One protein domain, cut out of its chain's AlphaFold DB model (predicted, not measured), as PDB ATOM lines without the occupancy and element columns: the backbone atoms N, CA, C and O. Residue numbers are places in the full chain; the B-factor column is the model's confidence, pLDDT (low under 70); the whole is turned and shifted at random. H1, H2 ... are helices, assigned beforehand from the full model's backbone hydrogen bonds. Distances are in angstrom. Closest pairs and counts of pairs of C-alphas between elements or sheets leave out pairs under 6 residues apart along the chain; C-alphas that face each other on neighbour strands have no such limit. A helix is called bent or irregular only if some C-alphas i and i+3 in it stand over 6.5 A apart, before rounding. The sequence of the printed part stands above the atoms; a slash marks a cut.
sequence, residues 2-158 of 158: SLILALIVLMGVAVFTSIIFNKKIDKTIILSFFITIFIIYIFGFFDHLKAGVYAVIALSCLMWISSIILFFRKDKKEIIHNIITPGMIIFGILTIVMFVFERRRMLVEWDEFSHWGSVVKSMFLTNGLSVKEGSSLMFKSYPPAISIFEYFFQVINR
ATOM      1  N   SER A   2     145.228 121.163 165.085       77.38
ATOM      2  CA  SER A   2     145.946 121.980 166.058       77.38
ATOM      3  C   SER A   2     146.053 123.486 165.760       77.38
ATOM      4  O   SER A   2     146.029 124.280 166.696       77.38
ATOM      5  N   LEU A   3     146.039 123.913 164.486       86.31
ATOM      6  CA  LEU A   3     145.934 125.344 164.134       86.31
ATOM      7  C   LEU A   3     144.654 125.974 164.704       86.31
ATOM      8  O   LEU A   3     144.692 127.060 165.267       86.31
ATOM      9  N   ILE A   4     143.523 125.270 164.591       89.69
ATOM     10  CA  ILE A   4     142.232 125.750 165.100       89.69
ATOM     11  C   ILE A   4     142.300 125.929 166.619       89.69
ATOM     12  O   ILE A   4     141.848 126.949 167.126       89.69
ATOM     13  N   LEU A   5     142.908 124.980 167.335       92.62
ATOM     14  CA  LEU A   5     143.075 125.078 168.784       92.62
ATOM     15  C   LEU A   5     143.943 126.283 169.171       92.62
ATOM     16  O   LEU A   5     143.551 127.053 170.044       92.62
ATOM     17  N   ALA A   6     145.067 126.496 168.487       94.00
ATOM     18  CA  ALA A   6     145.918 127.659 168.721       94.00
ATOM     19  C   ALA A   6     145.165 128.978 168.469       94.00
ATOM     20  O   ALA A   6     145.233 129.892 169.288       94.00
ATOM     21  N   LEU A   7     144.373 129.055 167.394       94.31
ATOM     22  CA  LEU A   7     143.531 130.219 167.112       94.31
ATOM     23  C   LEU A   7     142.458 130.424 168.186       94.31
ATOM     24  O   LEU A   7     142.269 131.550 168.629       94.31
ATOM     25  N   ILE A   8     141.794 129.366 168.663       95.81
ATOM     26  CA  ILE A   8     140.829 129.460 169.772       95.81
ATOM     27  C   ILE A   8     141.511 130.011 171.028       95.81
ATOM     28  O   ILE A   8     140.961 130.896 171.686       95.81
ATOM     29  N   VAL A   9     142.719 129.536 171.344       97.19
ATOM     30  CA  VAL A   9     143.480 130.013 172.504       97.19
ATOM     31  C   VAL A   9     143.809 131.503 172.361       97.19
ATOM     32  O   VAL A   9     143.520 132.280 173.272       97.19
ATOM     33  N   LEU A  10     144.321 131.936 171.207       96.94
ATOM     34  CA  LEU A  10     144.622 133.351 170.951       96.94
ATOM     35  C   LEU A  10     143.356 134.225 170.966       96.94
ATOM     36  O   LEU A  10     143.376 135.359 171.450       96.94
ATOM     37  N   MET A  11     142.229 133.698 170.494       97.31
ATOM     38  CA  MET A  11     140.968 134.432 170.437       97.31
ATOM     39  C   MET A  11     140.340 134.668 171.815       97.31
ATOM     40  O   MET A  11     139.663 135.677 171.981       97.31
ATOM     41  N   GLY A  12     140.601 133.827 172.821       97.94
ATOM     42  CA  GLY A  12     140.036 134.012 174.165       97.94
ATOM     43  C   GLY A  12     140.400 135.363 174.782       97.94
ATOM     44  O   GLY A  12     139.522 136.134 175.171       97.94
ATOM     45  N   VAL A  13     141.694 135.702 174.794       98.12
ATOM     46  CA  VAL A  13     142.178 137.002 175.290       98.12
ATOM     47  C   VAL A  13     141.709 138.151 174.388       98.12
ATOM     48  O   VAL A  13     141.286 139.195 174.890       98.12
ATOM     49  N   ALA A  14     141.734 137.962 173.064       98.31
ATOM     50  CA  ALA A  14     141.349 138.991 172.095       98.31
ATOM     51  C   ALA A  14     139.865 139.388 172.215       98.31
ATOM     52  O   ALA A  14     139.534 140.576 172.234       98.31
ATOM     53  N   VAL A  15     138.971 138.403 172.337       98.38
ATOM     54  CA  VAL A  15     137.524 138.610 172.481       98.38
ATOM     55  C   VAL A  15     137.209 139.247 173.828       98.38
ATOM     56  O   VAL A  15     136.504 140.254 173.880       98.38
ATOM     57  N   PHE A  16     137.775 138.725 174.916       98.56
ATOM     58  CA  PHE A  16     137.535 139.268 176.250       98.56
ATOM     59  C   PHE A  16     137.923 140.745 176.354       98.56
ATOM     60  O   PHE A  16     137.134 141.582 176.803       98.56
ATOM     61  N   THR A  17     139.126 141.087 175.891       98.25
ATOM     62  CA  THR A  17     139.615 142.471 175.927       98.25
ATOM     63  C   THR A  17     138.845 143.377 174.964       98.25
ATOM     64  O   THR A  17     138.595 144.532 175.302       98.25
ATOM     65  N   SER A  18     138.373 142.860 173.822       98.44
ATOM     66  CA  SER A  18     137.441 143.577 172.936       98.44
ATOM     67  C   SER A  18     136.146 143.957 173.662       98.44
ATOM     68  O   SER A  18     135.737 145.119 173.608       98.44
ATOM     69  N   ILE A  19     135.555 143.022 174.416       98.06
ATOM     70  CA  ILE A  19     134.307 143.235 175.164       98.06
ATOM     71  C   ILE A  19     134.502 144.182 176.358       98.06
ATOM     72  O   ILE A  19     133.628 145.008 176.642       98.06
ATOM     73  N   ILE A  20     135.608 144.072 177.104       97.75
ATOM     74  CA  ILE A  20     135.858 144.934 178.272       97.75
ATOM     75  C   ILE A  20     136.182 146.363 177.852       97.75
ATOM     76  O   ILE A  20     135.576 147.291 178.386       97.75
ATOM     77  N   PHE A  21     137.091 146.542 176.895       97.31
ATOM     78  CA  PHE A  21     137.552 147.871 176.486       97.31
ATOM     79  C   PHE A  21     136.691 148.519 175.402       97.31
ATOM     80  O   PHE A  21     136.970 149.656 175.016       97.31
ATOM     81  N   ASN A  22     135.670 147.812 174.909       96.88
ATOM     82  CA  ASN A  22     134.821 148.252 173.808       96.88
ATOM     83  C   ASN A  22     135.657 148.685 172.588       96.88
ATOM     84  O   ASN A  22     135.607 149.829 172.123       96.88
ATOM     85  N   LYS A  23     136.533 147.785 172.133       97.75
ATOM     86  CA  LYS A  23     137.436 148.015 170.996       97.75
ATOM     87  C   LYS A  23     137.276 146.916 169.964       97.75
ATOM     88  O   LYS A  23     137.065 145.757 170.312       97.75
ATOM     89  N   LYS A  24     137.460 147.282 168.697       97.75
ATOM     90  CA  LYS A  24     137.518 146.340 167.576       97.75
ATOM     91  C   LYS A  24     138.574 145.263 167.807       97.75
ATOM     92  O   LYS A  24     139.688 145.575 168.243       97.75
ATOM     93  N   ILE A  25     138.230 144.030 167.448       97.75
ATOM     94  CA  ILE A  25     139.079 142.856 167.653       97.75
ATOM     95  C   ILE A  25     140.416 142.948 166.912       97.75
ATOM     96  O   ILE A  25     141.415 142.415 167.382       97.75
ATOM     97  N   ASP A  26     140.464 143.724 165.823       94.75
ATOM     98  CA  ASP A  26     141.675 144.011 165.042       94.75
ATOM     99  C   ASP A  26     142.832 144.520 165.920       94.75
ATOM    100  O   ASP A  26     144.001 144.265 165.643       94.75
ATOM    101  N   LYS A  27     142.513 145.242 167.004       94.88
ATOM    102  CA  LYS A  27     143.504 145.774 167.949       94.88
ATOM    103  C   LYS A  27     143.814 144.785 169.067       94.88
ATOM    104  O   LYS A  27     144.953 144.688 169.517       94.88
ATOM    105  N   THR A  28     142.803 144.069 169.544       97.69
ATOM    106  CA  THR A  28     142.939 143.201 170.717       97.69
ATOM    107  C   THR A  28     143.551 141.846 170.378       97.69
ATOM    108  O   THR A  28     144.166 141.230 171.244       97.69
ATOM    109  N   ILE A  29     143.470 141.401 169.121       96.31
ATOM    110  CA  ILE A  29     144.185 140.209 168.655       96.31
ATOM    111  C   ILE A  29     145.704 140.412 168.681       96.31
ATOM    112  O   ILE A  29     146.430 139.530 169.131       96.31
ATOM    113  N   ILE A  30     146.181 141.609 168.322       95.00
ATOM    114  CA  ILE A  30     147.602 141.975 168.423       95.00
ATOM    115  C   ILE A  30     148.043 141.937 169.891       95.00
ATOM    116  O   ILE A  30     149.070 141.348 170.222       95.00
ATOM    117  N   LEU A  31     147.231 142.505 170.791       96.88
ATOM    118  CA  LEU A  31     147.477 142.434 172.232       96.88
ATOM    119  C   LEU A  31     147.543 140.979 172.728       96.88
ATOM    120  O   LEU A  31     148.413 140.649 173.528       96.88
ATOM    121  N   SER A  32     146.667 140.102 172.232       97.94
ATOM    122  CA  SER A  32     146.678 138.676 172.576       97.94
ATOM    123  C   SER A  32     147.993 137.986 172.187       97.94
ATOM    124  O   SER A  32     148.536 137.209 172.977       97.94
ATOM    125  N   PHE A  33     148.558 138.311 171.018       97.12
ATOM    126  CA  PHE A  33     149.849 137.762 170.587       97.12
ATOM    127  C   PHE A  33     150.971 138.186 171.538       97.12
ATOM    128  O   PHE A  33     151.725 137.341 172.017       97.12
ATOM    129  N   PHE A  34     151.038 139.474 171.885       97.81
ATOM    130  CA  PHE A  34     152.053 139.973 172.815       97.81
ATOM    131  C   PHE A  34     151.888 139.422 174.232       97.81
ATOM    132  O   PHE A  34     152.887 139.060 174.844       97.81
ATOM    133  N   ILE A  35     150.658 139.293 174.746       98.44
ATOM    134  CA  ILE A  35     150.403 138.665 176.053       98.44
ATOM    135  C   ILE A  35     150.864 137.203 176.041       98.44
ATOM    136  O   ILE A  35     151.522 136.763 176.981       98.44
ATOM    137  N   THR A  36     150.572 136.469 174.966       98.38
ATOM    138  CA  THR A  36     151.001 135.073 174.797       98.38
ATOM    139  C   THR A  36     152.525 134.961 174.825       98.38
ATOM    140  O   THR A  36     153.070 134.195 175.620       98.38
ATOM    141  N   ILE A  37     153.218 135.771 174.017       98.50
ATOM    142  CA  ILE A  37     154.685 135.806 173.966       98.50
ATOM    143  C   ILE A  37     155.262 136.180 175.331       98.50
ATOM    144  O   ILE A  37     156.182 135.523 175.807       98.50
ATOM    145  N   PHE A  38     154.712 137.206 175.979       98.50
ATOM    146  CA  PHE A  38     155.212 137.711 177.252       98.50
ATOM    147  C   PHE A  38     155.068 136.691 178.387       98.50
ATOM    148  O   PHE A  38     156.020 136.474 179.134       98.50
ATOM    149  N   ILE A  39     153.918 136.014 178.492       98.62
ATOM    150  CA  ILE A  39     153.716 134.958 179.493       98.62
ATOM    151  C   ILE A  39     154.719 133.830 179.263       98.62
ATOM    152  O   ILE A  39     155.437 133.450 180.185       98.62
ATOM    153  N   ILE A  40     154.821 133.317 178.035       98.50
ATOM    154  CA  ILE A  40     155.745 132.216 177.741       98.50
ATOM    155  C   ILE A  40     157.197 132.649 177.971       98.50
ATOM    156  O   ILE A  40     157.978 131.864 178.503       98.50
ATOM    157  N   TYR A  41     157.552 133.895 177.654       98.00
ATOM    158  CA  TYR A  41     158.870 134.459 177.934       98.00
ATOM    159  C   TYR A  41     159.201 134.451 179.432       98.00
ATOM    160  O   TYR A  41     160.278 133.984 179.797       98.00
ATOM    161  N   ILE A  42     158.279 134.887 180.303       98.19
ATOM    162  CA  ILE A  42     158.477 134.852 181.764       98.19
ATOM    163  C   ILE A  42     158.767 133.424 182.229       98.19
ATOM    164  O   ILE A  42     159.723 133.198 182.959       98.19
ATOM    165  N   PHE A  43     157.981 132.447 181.782       98.06
ATOM    166  CA  PHE A  43     158.216 131.045 182.135       98.06
ATOM    167  C   PHE A  43     159.519 130.497 181.538       98.06
ATOM    168  O   PHE A  43     160.210 129.706 182.175       98.06
ATOM    169  N   GLY A  44     159.873 130.928 180.328       96.00
ATOM    170  CA  GLY A  44     161.121 130.577 179.662       96.00
ATOM    171  C   GLY A  44     162.358 131.126 180.361       96.00
ATOM    172  O   GLY A  44     163.392 130.468 180.333       96.00
ATOM    173  N   PHE A  45     162.241 132.270 181.040       94.06
ATOM    174  CA  PHE A  45     163.299 132.818 181.888       94.06
ATOM    175  C   PHE A  45     163.667 131.875 183.045       94.06
ATOM    176  O   PHE A  45     164.806 131.869 183.500       94.06
ATOM    177  N   PHE A  46     162.718 131.042 183.481       95.44
ATOM    178  CA  PHE A  46     162.913 130.009 184.499       95.44
ATOM    179  C   PHE A  46     163.018 128.597 183.905       95.44
ATOM    180  O   PHE A  46     162.784 127.628 184.617       95.44
ATOM    181  N   ASP A  47     163.318 128.445 182.609       94.81
ATOM    182  CA  ASP A  47     163.441 127.134 181.949       94.81
ATOM    183  C   ASP A  47     162.176 126.247 182.001       94.81
ATOM    184  O   ASP A  47     162.233 125.010 181.937       94.81
ATOM    185  N   HIS A  48     161.006 126.885 182.068       96.44
ATOM    186  CA  HIS A  48     159.699 126.237 182.137       96.44
ATOM    187  C   HIS A  48     158.777 126.609 180.960       96.44
ATOM    188  O   HIS A  48     157.571 126.775 181.142       96.44
ATOM    189  N   LEU A  49     159.299 126.693 179.730       96.44
ATOM    190  CA  LEU A  49     158.542 127.158 178.551       96.44
ATOM    191  C   LEU A  49     157.194 126.445 178.329       96.44
ATOM    192  O   LEU A  49     156.185 127.112 178.093       96.44
ATOM    193  N   LYS A  50     157.141 125.107 178.442       97.06
ATOM    194  CA  LYS A  50     155.884 124.341 178.299       97.06
ATOM    195  C   LYS A  50     154.836 124.771 179.322       97.06
ATOM    196  O   LYS A  50     153.664 124.894 178.975       97.06
ATOM    197  N   ALA A  51     155.247 125.036 180.564       98.06
ATOM    198  CA  ALA A  51     154.337 125.522 181.598       98.06
ATOM    199  C   ALA A  51     153.776 126.906 181.240       98.06
ATOM    200  O   ALA A  51     152.596 127.153 181.469       98.06
ATOM    201  N   GLY A  52     154.569 127.758 180.582       98.38
ATOM    202  CA  GLY A  52     154.098 129.029 180.030       98.38
ATOM    203  C   GLY A  52     152.990 128.857 178.990       98.38
ATOM    204  O   GLY A  52     151.989 129.568 179.039       98.38
ATOM    205  N   VAL A  53     153.109 127.874 178.091       98.06
ATOM    206  CA  VAL A  53     152.041 127.568 177.118       98.06
ATOM    207  C   VAL A  53     150.770 127.101 177.831       98.06
ATOM    208  O   VAL A  53     149.684 127.593 177.526       98.06
ATOM    209  N   TYR A  54     150.883 126.212 178.822       97.88
ATOM    210  CA  TYR A  54     149.722 125.783 179.610       97.88
ATOM    211  C   TYR A  54     149.095 126.930 180.414       97.88
ATOM    212  O   TYR A  54     147.871 126.993 180.517       97.88
ATOM    213  N   ALA A  55     149.897 127.872 180.915       98.56
ATOM    214  CA  ALA A  55     149.398 129.080 181.563       98.56
ATOM    215  C   ALA A  55     148.594 129.959 180.588       98.56
ATOM    216  O   ALA A  55     147.523 130.443 180.949       98.56
ATOM    217  N   VAL A  56     149.051 130.110 179.338       98.56
ATOM    218  CA  VAL A  56     148.297 130.815 178.284       98.56
ATOM    219  C   VAL A  56     146.983 130.100 177.960       98.56
ATOM    220  O   VAL A  56     145.950 130.757 177.829       98.56
ATOM    221  N   ILE A  57     146.985 128.767 177.869       97.94
ATOM    222  CA  ILE A  57     145.764 127.980 177.641       97.94
ATOM    223  C   ILE A  57     144.774 128.188 178.794       97.94
ATOM    224  O   ILE A  57     143.615 128.517 178.548       97.94
ATOM    225  N   ALA A  58     145.232 128.067 180.044       98.38
ATOM    226  CA  ALA A  58     144.403 128.281 181.227       98.38
ATOM    227  C   ALA A  58     143.824 129.704 181.269       98.38
ATOM    228  O   ALA A  58     142.621 129.878 181.481       98.38
ATOM    229  N   LEU A  59     144.652 130.718 180.991       98.56
ATOM    230  CA  LEU A  59     144.210 132.105 180.867       98.56
ATOM    231  C   LEU A  59     143.130 132.239 179.789       98.56
ATOM    232  O   LEU A  59     142.078 132.816 180.045       98.56
ATOM    233  N   SER A  60     143.355 131.680 178.602       98.38
ATOM    234  CA  SER A  60     142.394 131.738 177.503       98.38
ATOM    235  C   SER A  60     141.057 131.090 177.866       98.38
ATOM    236  O   SER A  60     140.009 131.684 177.614       98.38
ATOM    237  N   CYS A  61     141.062 129.931 178.534       98.38
ATOM    238  CA  CYS A  61     139.843 129.297 179.042       98.38
ATOM    239  C   CYS A  61     139.073 130.225 179.995       98.38
ATOM    240  O   CYS A  61     137.864 130.405 179.833       98.38
ATOM    241  N   LEU A  62     139.762 130.867 180.945       98.56
ATOM    242  CA  LEU A  62     139.147 131.838 181.857       98.56
ATOM    243  C   LEU A  62     138.565 133.045 181.105       98.56
ATOM    244  O   LEU A  62     137.463 133.505 181.422       98.56
ATOM    245  N   MET A  63     139.274 133.544 180.091       98.56
ATOM    246  CA  MET A  63     138.831 134.674 179.272       98.56
ATOM    247  C   MET A  63     137.626 134.317 178.396       98.56
ATOM    248  O   MET A  63     136.710 135.131 178.262       98.56
ATOM    249  N   TRP A  64     137.560 133.096 177.865       98.50
ATOM    250  CA  TRP A  64     136.385 132.594 177.151       98.50
ATOM    251  C   TRP A  64     135.160 132.506 178.057       98.50
ATOM    252  O   TRP A  64     134.116 133.060 177.714       98.50
ATOM    253  N   ILE A  65     135.292 131.888 179.236       98.44
ATOM    254  CA  ILE A  65     134.202 131.798 180.222       98.44
ATOM    255  C   ILE A  65     133.708 133.203 180.590       98.44
ATOM    256  O   ILE A  65     132.509 133.480 180.553       98.44
ATOM    257  N   SER A  66     134.635 134.118 180.869       98.25
ATOM    258  CA  SER A  66     134.309 135.506 181.207       98.25
ATOM    259  C   SER A  66     133.613 136.233 180.053       98.25
ATOM    260  O   SER A  66     132.645 136.959 180.275       98.25
ATOM    261  N   SER A  67     134.051 136.006 178.813       98.00
ATOM    262  CA  SER A  67     133.433 136.578 177.609       98.00
ATOM    263  C   SER A  67     131.999 136.092 177.416       98.00
ATOM    264  O   SER A  67     131.125 136.899 177.111       98.00
ATOM    265  N   ILE A  68     131.736 134.802 177.651       97.50
ATOM    266  CA  ILE A  68     130.387 134.225 177.585       97.50
ATOM    267  C   ILE A  68     129.482 134.883 178.632       97.50
ATOM    268  O   ILE A  68     128.382 135.323 178.306       97.50
ATOM    269  N   ILE A  69     129.954 135.027 179.875       97.50
ATOM    270  CA  ILE A  69     129.190 135.697 180.940       97.50
ATOM    271  C   ILE A  69     128.878 137.152 180.556       97.50
ATOM    272  O   ILE A  69     127.746 137.608 180.720       97.50
ATOM    273  N   LEU A  70     129.861 137.885 180.026       96.81
ATOM    274  CA  LEU A  70     129.683 139.278 179.607       96.81
ATOM    275  C   LEU A  70     128.753 139.419 178.398       96.81
ATOM    276  O   LEU A  70     127.997 140.387 178.338       96.81
ATOM    277  N   PHE A  71     128.748 138.454 177.478       95.94
ATOM    278  CA  PHE A  71     127.857 138.446 176.318       95.94
ATOM    279  C   PHE A  71     126.372 138.446 176.710       95.94
ATOM    280  O   PHE A  71     125.551 139.062 176.033       95.94
ATOM    281  N   PHE A  72     126.017 137.810 177.830       95.38
ATOM    282  CA  PHE A  72     124.647 137.833 178.355       95.38
ATOM    283  C   PHE A  72     124.314 139.082 179.182       95.38
ATOM    284  O   PHE A  72     123.146 139.297 179.495       95.38
ATOM    285  N   ARG A  73     125.311 139.900 179.539       95.12
ATOM    286  CA  ARG A  73     125.150 141.082 180.406       95.12
ATOM    287  C   ARG A  73     125.271 142.420 179.674       95.12
ATOM    288  O   ARG A  73     124.831 143.431 180.210       95.12
ATOM    289  N   LYS A  74     125.898 142.445 178.498       95.06
ATOM    290  CA  LYS A  74     126.172 143.656 177.707       95.06
ATOM    291  C   LYS A  74     125.369 143.680 176.401       95.06
ATOM    292  O   LYS A  74     124.724 142.697 176.038       95.06
ATOM    293  N   ASP A  75     125.420 144.807 175.688       95.50
ATOM    294  CA  ASP A  75     124.771 144.947 174.382       95.50
ATOM    295  C   ASP A  75     125.414 144.014 173.342       95.50
ATOM    296  O   ASP A  75     126.573 144.159 172.941       95.50
ATOM    297  N   LYS A  76     124.628 143.040 172.878       95.62
ATOM    298  CA  LYS A  76     125.047 142.032 171.900       95.62
ATOM    299  C   LYS A  76     125.401 142.648 170.549       95.62
ATOM    300  O   LYS A  76     126.303 142.143 169.885       95.62
ATOM    301  N   LYS A  77     124.706 143.710 170.125       96.06
ATOM    302  CA  LYS A  77     124.957 144.357 168.829       96.06
ATOM    303  C   LYS A  77     126.330 145.014 168.822       96.06
ATOM    304  O   LYS A  77     127.072 144.852 167.858       96.06
ATOM    305  N   GLU A  78     126.678 145.692 169.911       96.19
ATOM    306  CA  GLU A  78     127.985 146.325 170.083       96.19
ATOM    307  C   GLU A  78     129.113 145.285 170.128       96.19
ATOM    308  O   GLU A  78     130.117 145.423 169.429       96.19
ATOM    309  N   ILE A  79     128.920 144.191 170.873       97.25
ATOM    310  CA  ILE A  79     129.889 143.086 170.915       97.25
ATOM    311  C   ILE A  79     130.111 142.497 169.519       97.25
ATOM    312  O   ILE A  79     131.254 142.367 169.081       97.25
ATOM    313  N   ILE A  80     129.036 142.161 168.799       96.56
ATOM    314  CA  ILE A  80     129.135 141.586 167.452       96.56
ATOM    315  C   ILE A  80     129.814 142.572 166.496       96.56
ATOM    316  O   ILE A  80     130.682 142.157 165.735       96.56
ATOM    317  N   HIS A  81     129.486 143.865 166.568       96.81
ATOM    318  CA  HIS A  81     130.118 144.899 165.744       96.81
ATOM    319  C   HIS A  81     131.633 145.002 165.975       96.81
ATOM    320  O   HIS A  81     132.396 145.233 165.038       96.81
ATOM    321  N   ASN A  82     132.083 144.812 167.217       97.62
ATOM    322  CA  ASN A  82     133.500 144.866 167.559       97.62
ATOM    323  C   ASN A  82     134.265 143.580 167.230       97.62
ATOM    324  O   ASN A  82     135.466 143.655 166.971       97.62
ATOM    325  N   ILE A  83     133.604 142.421 167.245       96.75
ATOM    326  CA  ILE A  83     134.227 141.121 166.953       96.75
ATOM    327  C   ILE A  83     134.224 140.822 165.450       96.75
ATOM    328  O   ILE A  83     135.204 140.311 164.915       96.75
ATOM    329  N   ILE A  84     133.131 141.129 164.754       96.31
ATOM    330  CA  ILE A  84     132.985 140.855 163.323       96.31
ATOM    331  C   ILE A  84     133.365 142.110 162.544       96.31
ATOM    332  O   ILE A  84     132.527 142.921 162.151       96.31
ATOM    333  N   THR A  85     134.668 142.274 162.341       96.81
ATOM    334  CA  THR A  85     135.255 143.381 161.584       96.81
ATOM    335  C   THR A  85     135.721 142.905 160.205       96.81
ATOM    336  O   THR A  85     136.059 141.731 160.032       96.81
ATOM    337  N   PRO A  86     135.828 143.805 159.209       95.81
ATOM    338  CA  PRO A  86     136.475 143.475 157.940       95.81
ATOM    339  C   PRO A  86     137.904 142.940 158.125       95.81
ATOM    340  O   PRO A  86     138.302 142.010 157.428       95.81
ATOM    341  N   GLY A  87     138.653 143.476 159.098       93.81
ATOM    342  CA  GLY A  87     140.001 143.012 159.432       93.81
ATOM    343  C   GLY A  87     140.025 141.558 159.905       93.81
ATOM    344  O   GLY A  87     140.835 140.777 159.412       93.81
ATOM    345  N   MET A  88     139.086 141.160 160.767       93.81
ATOM    346  CA  MET A  88     138.959 139.776 161.228       93.81
ATOM    347  C   MET A  88     138.582 138.815 160.093       93.81
ATOM    348  O   MET A  88     139.093 137.696 160.034       93.81
ATOM    349  N   ILE A  89     137.725 139.250 159.162       94.50
ATOM    350  CA  ILE A  89     137.368 138.454 157.977       94.50
ATOM    351  C   ILE A  89     138.600 138.244 157.089       94.50
ATOM    352  O   ILE A  89     138.903 137.110 156.723       94.50
ATOM    353  N   ILE A  90     139.342 139.315 156.785       95.69
ATOM    354  CA  ILE A  90     140.572 139.238 155.984       95.69
ATOM    355  C   ILE A  90     141.611 138.351 156.679       95.69
ATOM    356  O   ILE A  90     142.197 137.484 156.035       95.69
ATOM    357  N   PHE A  91     141.799 138.510 157.991       93.25
ATOM    358  CA  PHE A  91     142.691 137.666 158.784       93.25
ATOM    359  C   PHE A  91     142.309 136.183 158.682       93.25
ATOM    360  O   PHE A  91     143.176 135.340 158.444       93.25
ATOM    361  N   GLY A  92     141.018 135.857 158.798       92.94
ATOM    362  CA  GLY A  92     140.516 134.494 158.635       92.94
ATOM    363  C   GLY A  92     140.797 133.922 157.244       92.94
ATOM    364  O   GLY A  92     141.318 132.812 157.134       92.94
ATOM    365  N   ILE A  93     140.525 134.693 156.185       95.69
ATOM    366  CA  ILE A  93     140.793 134.287 154.796       95.69
ATOM    367  C   ILE A  93     142.288 134.026 154.590       95.69
ATOM    368  O   ILE A  93     142.657 132.954 154.116       95.69
ATOM    369  N   LEU A  94     143.154 134.964 154.984       95.50
ATOM    370  CA  LEU A  94     144.603 134.817 154.836       95.50
ATOM    371  C   LEU A  94     145.142 133.635 155.643       95.50
ATOM    372  O   LEU A  94     145.975 132.888 155.145       95.50
ATOM    373  N   THR A  95     144.622 133.406 156.849       92.94
ATOM    374  CA  THR A  95     144.998 132.246 157.668       92.94
ATOM    375  C   THR A  95     144.641 130.930 156.973       92.94
ATOM    376  O   THR A  95     145.450 130.003 156.959       92.94
ATOM    377  N   ILE A  96     143.456 130.842 156.359       93.19
ATOM    378  CA  ILE A  96     143.037 129.659 155.592       93.19
ATOM    379  C   ILE A  96     143.928 129.468 154.363       93.19
ATOM    380  O   ILE A  96     144.384 128.353 154.122       93.19
ATOM    381  N   VAL A  97     144.202 130.540 153.612       95.44
ATOM    382  CA  VAL A  97     145.100 130.509 152.448       95.44
ATOM    383  C   VAL A  97     146.470 129.978 152.866       95.44
ATOM    384  O   VAL A  97     146.899 128.948 152.352       95.44
ATOM    385  N   MET A  98     147.110 130.592 153.864       92.50
ATOM    386  CA  MET A  98     148.422 130.158 154.353       92.50
ATOM    387  C   MET A  98     148.398 128.703 154.824       92.50
ATOM    388  O   MET A  98     149.274 127.925 154.463       92.50
ATOM    389  N   PHE A  99     147.362 128.280 155.554       90.38
ATOM    390  CA  PHE A  99     147.234 126.885 155.976       90.38
ATOM    391  C   PHE A  99     147.147 125.906 154.795       90.38
ATOM    392  O   PHE A  99     147.725 124.822 154.851       90.38
ATOM    393  N   VAL A 100     146.430 126.260 153.725       92.06
ATOM    394  CA  VAL A 100     146.288 125.403 152.538       92.06
ATOM    395  C   VAL A 100     147.589 125.308 151.747       92.06
ATOM    396  O   VAL A 100     147.903 124.214 151.283       92.06
ATOM    397  N   PHE A 101     148.340 126.401 151.604       92.00
ATOM    398  CA  PHE A 101     149.600 126.413 150.851       92.00
ATOM    399  C   PHE A 101     150.769 125.802 151.632       92.00
ATOM    400  O   PHE A 101     151.590 125.098 151.050       92.00
ATOM    401  N   GLU A 102     150.818 126.003 152.948       88.94
ATOM    402  CA  GLU A 102     151.943 125.565 153.784       88.94
ATOM    403  C   GLU A 102     151.729 124.177 154.413       88.94
ATOM    404  O   GLU A 102     152.615 123.629 155.078       88.94
ATOM    405  N   ARG A 103     150.563 123.545 154.203       85.56
ATOM    406  CA  ARG A 103     150.313 122.189 154.712       85.56
ATOM    407  C   ARG A 103     151.372 121.221 154.183       85.56
ATOM    408  O   ARG A 103     151.535 121.047 152.981       85.56
ATOM    409  N   ARG A 104     152.015 120.493 155.101       86.06
ATOM    410  CA  ARG A 104     153.039 119.473 154.803       86.06
ATOM    411  C   ARG A 104     154.322 120.018 154.169       86.06
ATOM    412  O   ARG A 104     155.133 119.213 153.716       86.06
ATOM    413  N   ARG A 105     154.530 121.336 154.145       87.69
ATOM    414  CA  ARG A 105     155.820 121.880 153.737       87.69
ATOM    415  C   ARG A 105     156.882 121.490 154.763       87.69
ATOM    416  O   ARG A 105     156.627 121.469 155.967       87.69
ATOM    417  N   MET A 106     158.054 121.121 154.267       89.44
ATOM    418  CA  MET A 106     159.234 120.855 155.085       89.44
ATOM    419  C   MET A 106     160.115 122.104 155.126       89.44
ATOM    420  O   MET A 106     159.957 122.990 154.292       89.44
ATOM    421  N   LEU A 107     161.047 122.168 156.076       89.94
ATOM    422  CA  LEU A 107     162.089 123.198 156.085       89.94
ATOM    423  C   LEU A 107     162.917 123.076 154.792       89.94
ATOM    424  O   LEU A 107     163.264 121.959 154.402       89.94
ATOM    425  N   VAL A 108     163.196 124.196 154.120       89.00
ATOM    426  CA  VAL A 108     163.867 124.205 152.802       89.00
ATOM    427  C   VAL A 108     165.122 125.066 152.811       89.00
ATOM    428  O   VAL A 108     166.175 124.615 152.372       89.00
ATOM    429  N   GLU A 109     165.019 126.290 153.319       92.50
ATOM    430  CA  GLU A 109     166.092 127.275 153.219       92.50
ATOM    431  C   GLU A 109     167.123 127.136 154.335       92.50
ATOM    432  O   GLU A 109     166.835 126.668 155.436       92.50
ATOM    433  N   TRP A 110     168.344 127.590 154.060       91.50
ATOM    434  CA  TRP A 110     169.453 127.528 155.014       91.50
ATOM    435  C   TRP A 110     169.140 128.229 156.350       91.50
ATOM    436  O   TRP A 110     169.583 127.760 157.396       91.50
ATOM    437  N   ASP A 111     168.348 129.305 156.326       90.56
ATOM    438  CA  ASP A 111     167.926 130.072 157.507       90.56
ATOM    439  C   ASP A 111     167.009 129.257 158.442       90.56
ATOM    440  O   ASP A 111     167.118 129.321 159.667       90.56
ATOM    441  N   GLU A 112     166.178 128.379 157.874       90.56
ATOM    442  CA  GLU A 112     165.321 127.466 158.638       90.56
ATOM    443  C   GLU A 112     166.144 126.441 159.425       90.56
ATOM    444  O   GLU A 112     165.851 126.122 160.580       90.56
ATOM    445  N   PHE A 113     167.202 125.915 158.809       90.88
ATOM    446  CA  PHE A 113     168.063 124.924 159.450       90.88
ATOM    447  C   PHE A 113     169.103 125.557 160.375       90.88
ATOM    448  O   PHE A 113     169.493 124.936 161.367       90.88
ATOM    449  N   SER A 114     169.544 126.779 160.081       89.62
ATOM    450  CA  SER A 114     170.523 127.488 160.899       89.62
ATOM    451  C   SER A 114     169.877 128.126 162.133       89.62
ATOM    452  O   SER A 114     170.461 128.045 163.221       89.62
ATOM    453  N   HIS A 115     168.653 128.659 162.010       91.88
ATOM    454  CA  HIS A 115     167.957 129.346 163.094       91.88
ATOM    455  C   HIS A 115     166.489 128.938 163.293       91.88
ATOM    456  O   HIS A 115     166.209 128.328 164.321       91.88
ATOM    457  N   TRP A 116     165.546 129.256 162.396       92.12
ATOM    458  CA  TRP A 116     164.103 129.248 162.738       92.12
ATOM    459  C   TRP A 116     163.559 127.874 163.151       92.12
ATOM    460  O   TRP A 116     163.017 127.700 164.244       92.12
ATOM    461  N   GLY A 117     163.817 126.841 162.356       92.00
ATOM    462  CA  GLY A 117     163.459 125.473 162.715       92.00
ATOM    463  C   GLY A 117     164.314 124.910 163.855       92.00
ATOM    464  O   GLY A 117     163.822 124.154 164.703       92.00
ATOM    465  N   SER A 118     165.601 125.268 163.912       92.56
ATOM    466  CA  SER A 118     166.530 124.730 164.914       92.56
ATOM    467  C   SER A 118     166.262 125.284 166.319       92.56
ATOM    468  O   SER A 118     166.289 124.519 167.290       92.56
ATOM    469  N   VAL A 119     165.930 126.573 166.445       94.69
ATOM    470  CA  VAL A 119     165.671 127.249 167.722       94.69
ATOM    471  C   VAL A 119     164.415 126.708 168.386       94.69
ATOM    472  O   VAL A 119     164.476 126.314 169.551       94.69
ATOM    473  N   VAL A 120     163.315 126.557 167.643       93.94
ATOM    474  CA  VAL A 120     162.062 126.000 168.175       93.94
ATOM    475  C   VAL A 120     162.247 124.538 168.580       93.94
ATOM    476  O   VAL A 120     161.773 124.116 169.639       93.94
ATOM    477  N   LYS A 121     163.006 123.758 167.794       92.50
ATOM    478  CA  LYS A 121     163.373 122.379 168.152       92.50
ATOM    479  C   LYS A 121     164.184 122.331 169.449       92.50
ATOM    480  O   LYS A 121     163.879 121.522 170.323       92.50
ATOM    481  N   SER A 122     165.188 123.195 169.592       93.38
ATOM    482  CA  SER A 122     166.005 123.296 170.805       93.38
ATOM    483  C   SER A 122     165.160 123.674 172.025       93.38
ATOM    484  O   SER A 122     165.221 122.996 173.052       93.38
ATOM    485  N   MET A 123     164.292 124.683 171.896       94.56
ATOM    486  CA  MET A 123     163.359 125.101 172.948       94.56
ATOM    487  C   MET A 123     162.415 123.964 173.359       94.56
ATOM    488  O   MET A 123     162.120 123.777 174.539       94.56
ATOM    489  N   PHE A 124     161.959 123.154 172.399       93.31
ATOM    490  CA  PHE A 124     161.096 122.001 172.669       93.31
ATOM    491  C   PHE A 124     161.800 120.885 173.444       93.31
ATOM    492  O   PHE A 124     161.198 120.303 174.353       93.31
ATOM    493  N   LEU A 125     163.054 120.594 173.096       92.06
ATOM    494  CA  LEU A 125     163.844 119.538 173.731       92.06
ATOM    495  C   LEU A 125     164.346 119.943 175.118       92.06
ATOM    496  O   LEU A 125     164.321 119.132 176.037       92.06
ATOM    497  N   THR A 126     164.776 121.193 175.279       92.12
ATOM    498  CA  THR A 126     165.407 121.674 176.516       92.12
ATOM    499  C   THR A 126     164.433 122.346 177.483       92.12
ATOM    500  O   THR A 126     164.780 122.566 178.645       92.12
ATOM    501  N   ASN A 127     163.222 122.676 177.019       93.88
ATOM    502  CA  ASN A 127     162.199 123.422 177.755       93.88
ATOM    503  C   ASN A 127     162.622 124.839 178.203       93.88
ATOM    504  O   ASN A 127     161.943 125.438 179.033       93.88
ATOM    505  N   GLY A 128     163.701 125.397 177.647       93.19
ATOM    506  CA  GLY A 128     164.149 126.765 177.921       93.19
ATOM    507  C   GLY A 128     164.430 127.563 176.651       93.19
ATOM    508  O   GLY A 128     164.287 127.054 175.538       93.19
ATOM    509  N   LEU A 129     164.780 128.838 176.820       94.19
ATOM    510  CA  LEU A 129     165.039 129.766 175.713       94.19
ATOM    511  C   LEU A 129     166.299 129.382 174.910       94.19
ATOM    512  O   LEU A 129     167.098 128.545 175.328       94.19
ATOM    513  N   SER A 130     166.507 130.030 173.758       89.56
ATOM    514  CA  SER A 130     167.640 129.783 172.840       89.56
ATOM    515  C   SER A 130     169.019 129.817 173.518       89.56
ATOM    516  O   SER A 130     169.943 129.103 173.113       89.56
ATOM    517  N   VAL A 131     169.148 130.627 174.565       88.44
ATOM    518  CA  VAL A 131     170.381 130.854 175.326       88.44
ATOM    519  C   VAL A 131     170.676 129.786 176.380       88.44
ATOM    520  O   VAL A 131     171.757 129.821 176.960       88.44
ATOM    521  N   LYS A 132     169.763 128.835 176.619       85.62
ATOM    522  CA  LYS A 132     169.949 127.795 177.636       85.62
ATOM    523  C   LYS A 132     171.238 127.000 177.404       85.62
ATOM    524  O   LYS A 132     171.584 126.646 176.269       85.62
ATOM    525  N   GLU A 133     171.942 126.710 178.496       78.94
ATOM    526  CA  GLU A 133     173.148 125.885 178.468       78.94
ATOM    527  C   GLU A 133     172.859 124.503 177.865       78.94
ATOM    528  O   GLU A 133     171.791 123.920 178.050       78.94
ATOM    529  N   GLY A 134     173.807 123.996 177.076       71.81
ATOM    530  CA  GLY A 134     173.635 122.754 176.319       71.81
ATOM    531  C   GLY A 134     172.908 122.903 174.975       71.81
ATOM    532  O   GLY A 134     172.826 121.925 174.235       71.81
ATOM    533  N   SER A 135     172.428 124.099 174.594       75.19
ATOM    534  CA  SER A 135     171.905 124.308 173.237       75.19
ATOM    535  C   SER A 135     173.040 124.297 172.199       75.19
ATOM    536  O   SER A 135     174.031 125.021 172.332       75.19
ATOM    537  N   SER A 136     172.900 123.502 171.134       77.88
ATOM    538  CA  SER A 136     173.849 123.442 170.005       77.88
ATOM    539  C   SER A 136     173.525 124.465 168.904       77.88
ATOM    540  O   SER A 136     173.858 124.259 167.739       77.88
ATOM    541  N   LEU A 137     172.792 125.528 169.251       86.31
ATOM    542  CA  LEU A 137     172.332 126.540 168.301       86.31
ATOM    543  C   LEU A 137     173.489 127.424 167.835       86.31
ATOM    544  O   LEU A 137     174.268 127.905 168.658       86.31
ATOM    545  N   MET A 138     173.534 127.686 166.528       80.69
ATOM    546  CA  MET A 138     174.510 128.584 165.904       80.69
ATOM    547  C   MET A 138     174.235 130.056 166.258       80.69
ATOM    548  O   MET A 138     175.160 130.799 166.568       80.69
ATOM    549  N   PHE A 139     172.959 130.458 166.293       81.44
ATOM    550  CA  PHE A 139     172.532 131.836 166.561       81.44
ATOM    551  C   PHE A 139     171.655 131.915 167.816       81.44
ATOM    552  O   PHE A 139     170.430 131.812 167.752       81.44
ATOM    553  N   LYS A 140     172.285 132.084 168.984       84.00
ATOM    554  CA  LYS A 140     171.581 132.165 170.281       84.00
ATOM    555  C   LYS A 140     171.070 133.565 170.622       84.00
ATOM    556  O   LYS A 140     170.140 133.689 171.413       84.00
ATOM    557  N   SER A 141     171.678 134.596 170.036       84.44
ATOM    558  CA  SER A 141     171.459 136.013 170.351       84.44
ATOM    559  C   SER A 141     170.229 136.635 169.686       84.44
ATOM    560  O   SER A 141     169.915 137.790 169.969       84.44
ATOM    561  N   TYR A 142     169.532 135.905 168.810       88.94
ATOM    562  CA  TYR A 142     168.324 136.412 168.164       88.94
ATOM    563  C   TYR A 142     167.221 136.684 169.200       88.94
ATOM    564  O   TYR A 142     167.003 135.855 170.092       88.94
ATOM    565  N   PRO A 143     166.498 137.816 169.089       92.00
ATOM    566  CA  PRO A 143     165.366 138.105 169.958       92.00
ATOM    567  C   PRO A 143     164.312 136.985 169.901       92.00
ATOM    568  O   PRO A 143     163.887 136.598 168.812       92.00
ATOM    569  N   PRO A 144     163.831 136.477 171.050       93.75
ATOM    570  CA  PRO A 144     163.074 135.230 171.077       93.75
ATOM    571  C   PRO A 144     161.574 135.398 170.796       93.75
ATOM    572  O   PRO A 144     160.834 134.430 170.893       93.75
ATOM    573  N   ALA A 145     161.076 136.603 170.498       95.88
ATOM    574  CA  ALA A 145     159.631 136.848 170.421       95.88
ATOM    575  C   ALA A 145     158.927 135.963 169.375       95.88
ATOM    576  O   ALA A 145     157.923 135.323 169.688       95.88
ATOM    577  N   ILE A 146     159.474 135.889 168.156       95.31
ATOM    578  CA  ILE A 146     158.914 135.064 167.076       95.31
ATOM    579  C   ILE A 146     159.113 133.574 167.359       95.31
ATOM    580  O   ILE A 146     158.156 132.813 167.250       95.31
ATOM    581  N   SER A 147     160.292 133.153 167.825       95.75
ATOM    582  CA  SER A 147     160.543 131.742 168.148       95.75
ATOM    583  C   SER A 147     159.697 131.240 169.324       95.75
ATOM    584  O   SER A 147     159.263 130.092 169.322       95.75
ATOM    585  N   ILE A 148     159.373 132.097 170.299       97.62
ATOM    586  CA  ILE A 148     158.387 131.819 171.355       97.62
ATOM    587  C   ILE A 148     156.982 131.660 170.775       97.62
ATOM    588  O   ILE A 148     156.241 130.765 171.186       97.62
ATOM    589  N   PHE A 149     156.600 132.517 169.828       96.94
ATOM    590  CA  PHE A 149     155.294 132.425 169.192       96.94
ATOM    591  C   PHE A 149     155.164 131.148 168.349       96.94
ATOM    592  O   PHE A 149     154.171 130.439 168.468       96.94
ATOM    593  N   GLU A 150     156.185 130.779 167.580       95.06
ATOM    594  CA  GLU A 150     156.228 129.501 166.856       95.06
ATOM    595  C   GLU A 150     156.215 128.299 167.810       95.06
ATOM    596  O   GLU A 150     155.487 127.324 167.599       95.06
ATOM    597  N   TYR A 151     156.962 128.388 168.911       96.06
ATOM    598  CA  TYR A 151     156.982 127.376 169.961       96.06
ATOM    599  C   TYR A 151     155.594 127.117 170.565       96.06
ATOM    600  O   TYR A 151     155.237 125.963 170.810       96.06
ATOM    601  N   PHE A 152     154.786 128.162 170.764       97.19
ATOM    602  CA  PHE A 152     153.399 128.030 171.215       97.19
ATOM    603  C   PHE A 152     152.579 127.124 170.284       97.19
ATOM    604  O   PHE A 152     151.930 126.188 170.758       97.19
ATOM    605  N   PHE A 153     152.665 127.331 168.965       94.25
ATOM    606  CA  PHE A 153     152.010 126.443 167.999       94.25
ATOM    607  C   PHE A 153     152.582 125.026 168.065       94.25
ATOM    608  O   PHE A 153     151.821 124.062 168.030       94.25
ATOM    609  N   GLN A 154     153.902 124.878 168.212       92.94
ATOM    610  CA  GLN A 154     154.543 123.566 168.282       92.94
ATOM    611  C   GLN A 154     154.071 122.730 169.480       92.94
ATOM    612  O   GLN A 154     153.879 121.522 169.337       92.94
ATOM    613  N   VAL A 155     153.876 123.349 170.648       94.31
ATOM    614  CA  VAL A 155     153.363 122.655 171.839       94.31
ATOM    615  C   VAL A 155     151.891 122.278 171.669       94.31
ATOM    616  O   VAL A 155     151.524 121.165 172.016       94.31
ATOM    617  N   ILE A 156     151.064 123.153 171.089       91.88
ATOM    618  CA  ILE A 156     149.634 122.878 170.845       91.88
ATOM    619  C   ILE A 156     149.416 121.816 169.753       91.88
ATOM    620  O   ILE A 156     148.377 121.157 169.709       91.88
ATOM    621  N   ASN A 157     150.383 121.651 168.850       83.25
ATOM    622  CA  ASN A 157     150.332 120.674 167.764       83.25
ATOM    623  C   ASN A 157     150.599 119.220 168.192       83.25
ATOM    624  O   ASN A 157     150.394 118.332 167.362       83.25
ATOM    625  N   ARG A 158     151.061 118.967 169.420       72.56
ATOM    626  CA  ARG A 158     151.392 117.629 169.930       72.56
ATOM    627  C   ARG A 158     150.453 117.199 171.043       72.56
ATOM    628  O   ARG A 158     150.168 115.985 171.075       72.56
TER     629      ARG A 158
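This is residues 2 to 158 of the 158 residues of the protein "Putative membrane protein" of Clostridium sp. CAG:389 (UniProt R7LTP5). H2 and H3 form a long helical hairpin, and H1 crosses both to complete a core, with H7 crossing the hairpin nearer its turn. H4, H5 and H6 make an arch round one side, H5 spanning a gap and H6 packing on H7. The 157 printed residues hold seven named helices, H1 to H7 in order, and no named strand: all helix, mostly crossed. The whole is compact, with a radius of gyration of the C-alphas of 17.2 A, and spans 54 by 35 by 25 A.

H3, residues 49 to 71, is longest at 32.8 A, from C-alpha 49 at (158.542, 127.158, 178.551). H2, residues 25 to 45, measures 29.8 A. H1, residues 2 to 21, measures 29.1 A and has a kink of 27 degrees near residue 10. H4 is residues 76 to 83, H5 86 to 102, H6 110 to 126 and H7 145 to 156, ending at C-alpha 156 (149.634, 122.878, 170.845). H6 is irregular: C-alphas 114 and 117 are 7.6 A apart.

H3 and H2 touch, closest at C-alphas Gly 52 and Ile 40, 4.3 A, opposite ways at a shallow tilt of 33 degrees, only just short of steep. H1 touches H3 at a steep tilt of 51 degrees, closest at C-alphas Gly 12 and Ser 60, 4.7 A. H7 is about perpendicular to H2, 88 degrees; they touch, closest at C-alphas Phe 149 and Ile 37, 5.9 A. H6 touches H7, closest at C-alphas Val 120 and Tyr 151, 5.6 A. H4 touches H1, closest at C-alphas Ile 79 and Ile 19, 6.1 A. H5 is apart from H3 and H7. Every O i to N i+4 pair is within hydrogen-bond range in H3, H4, H5 and H7; H1 has 15 of 16, H2 16 of 17, H6 9 of 13.

The farthest C-alphas, Lys 77 and Gly 134, are 53.8 A apart. The printed part has no cut; the H6 to H7 link is long. No printed residue is under 70.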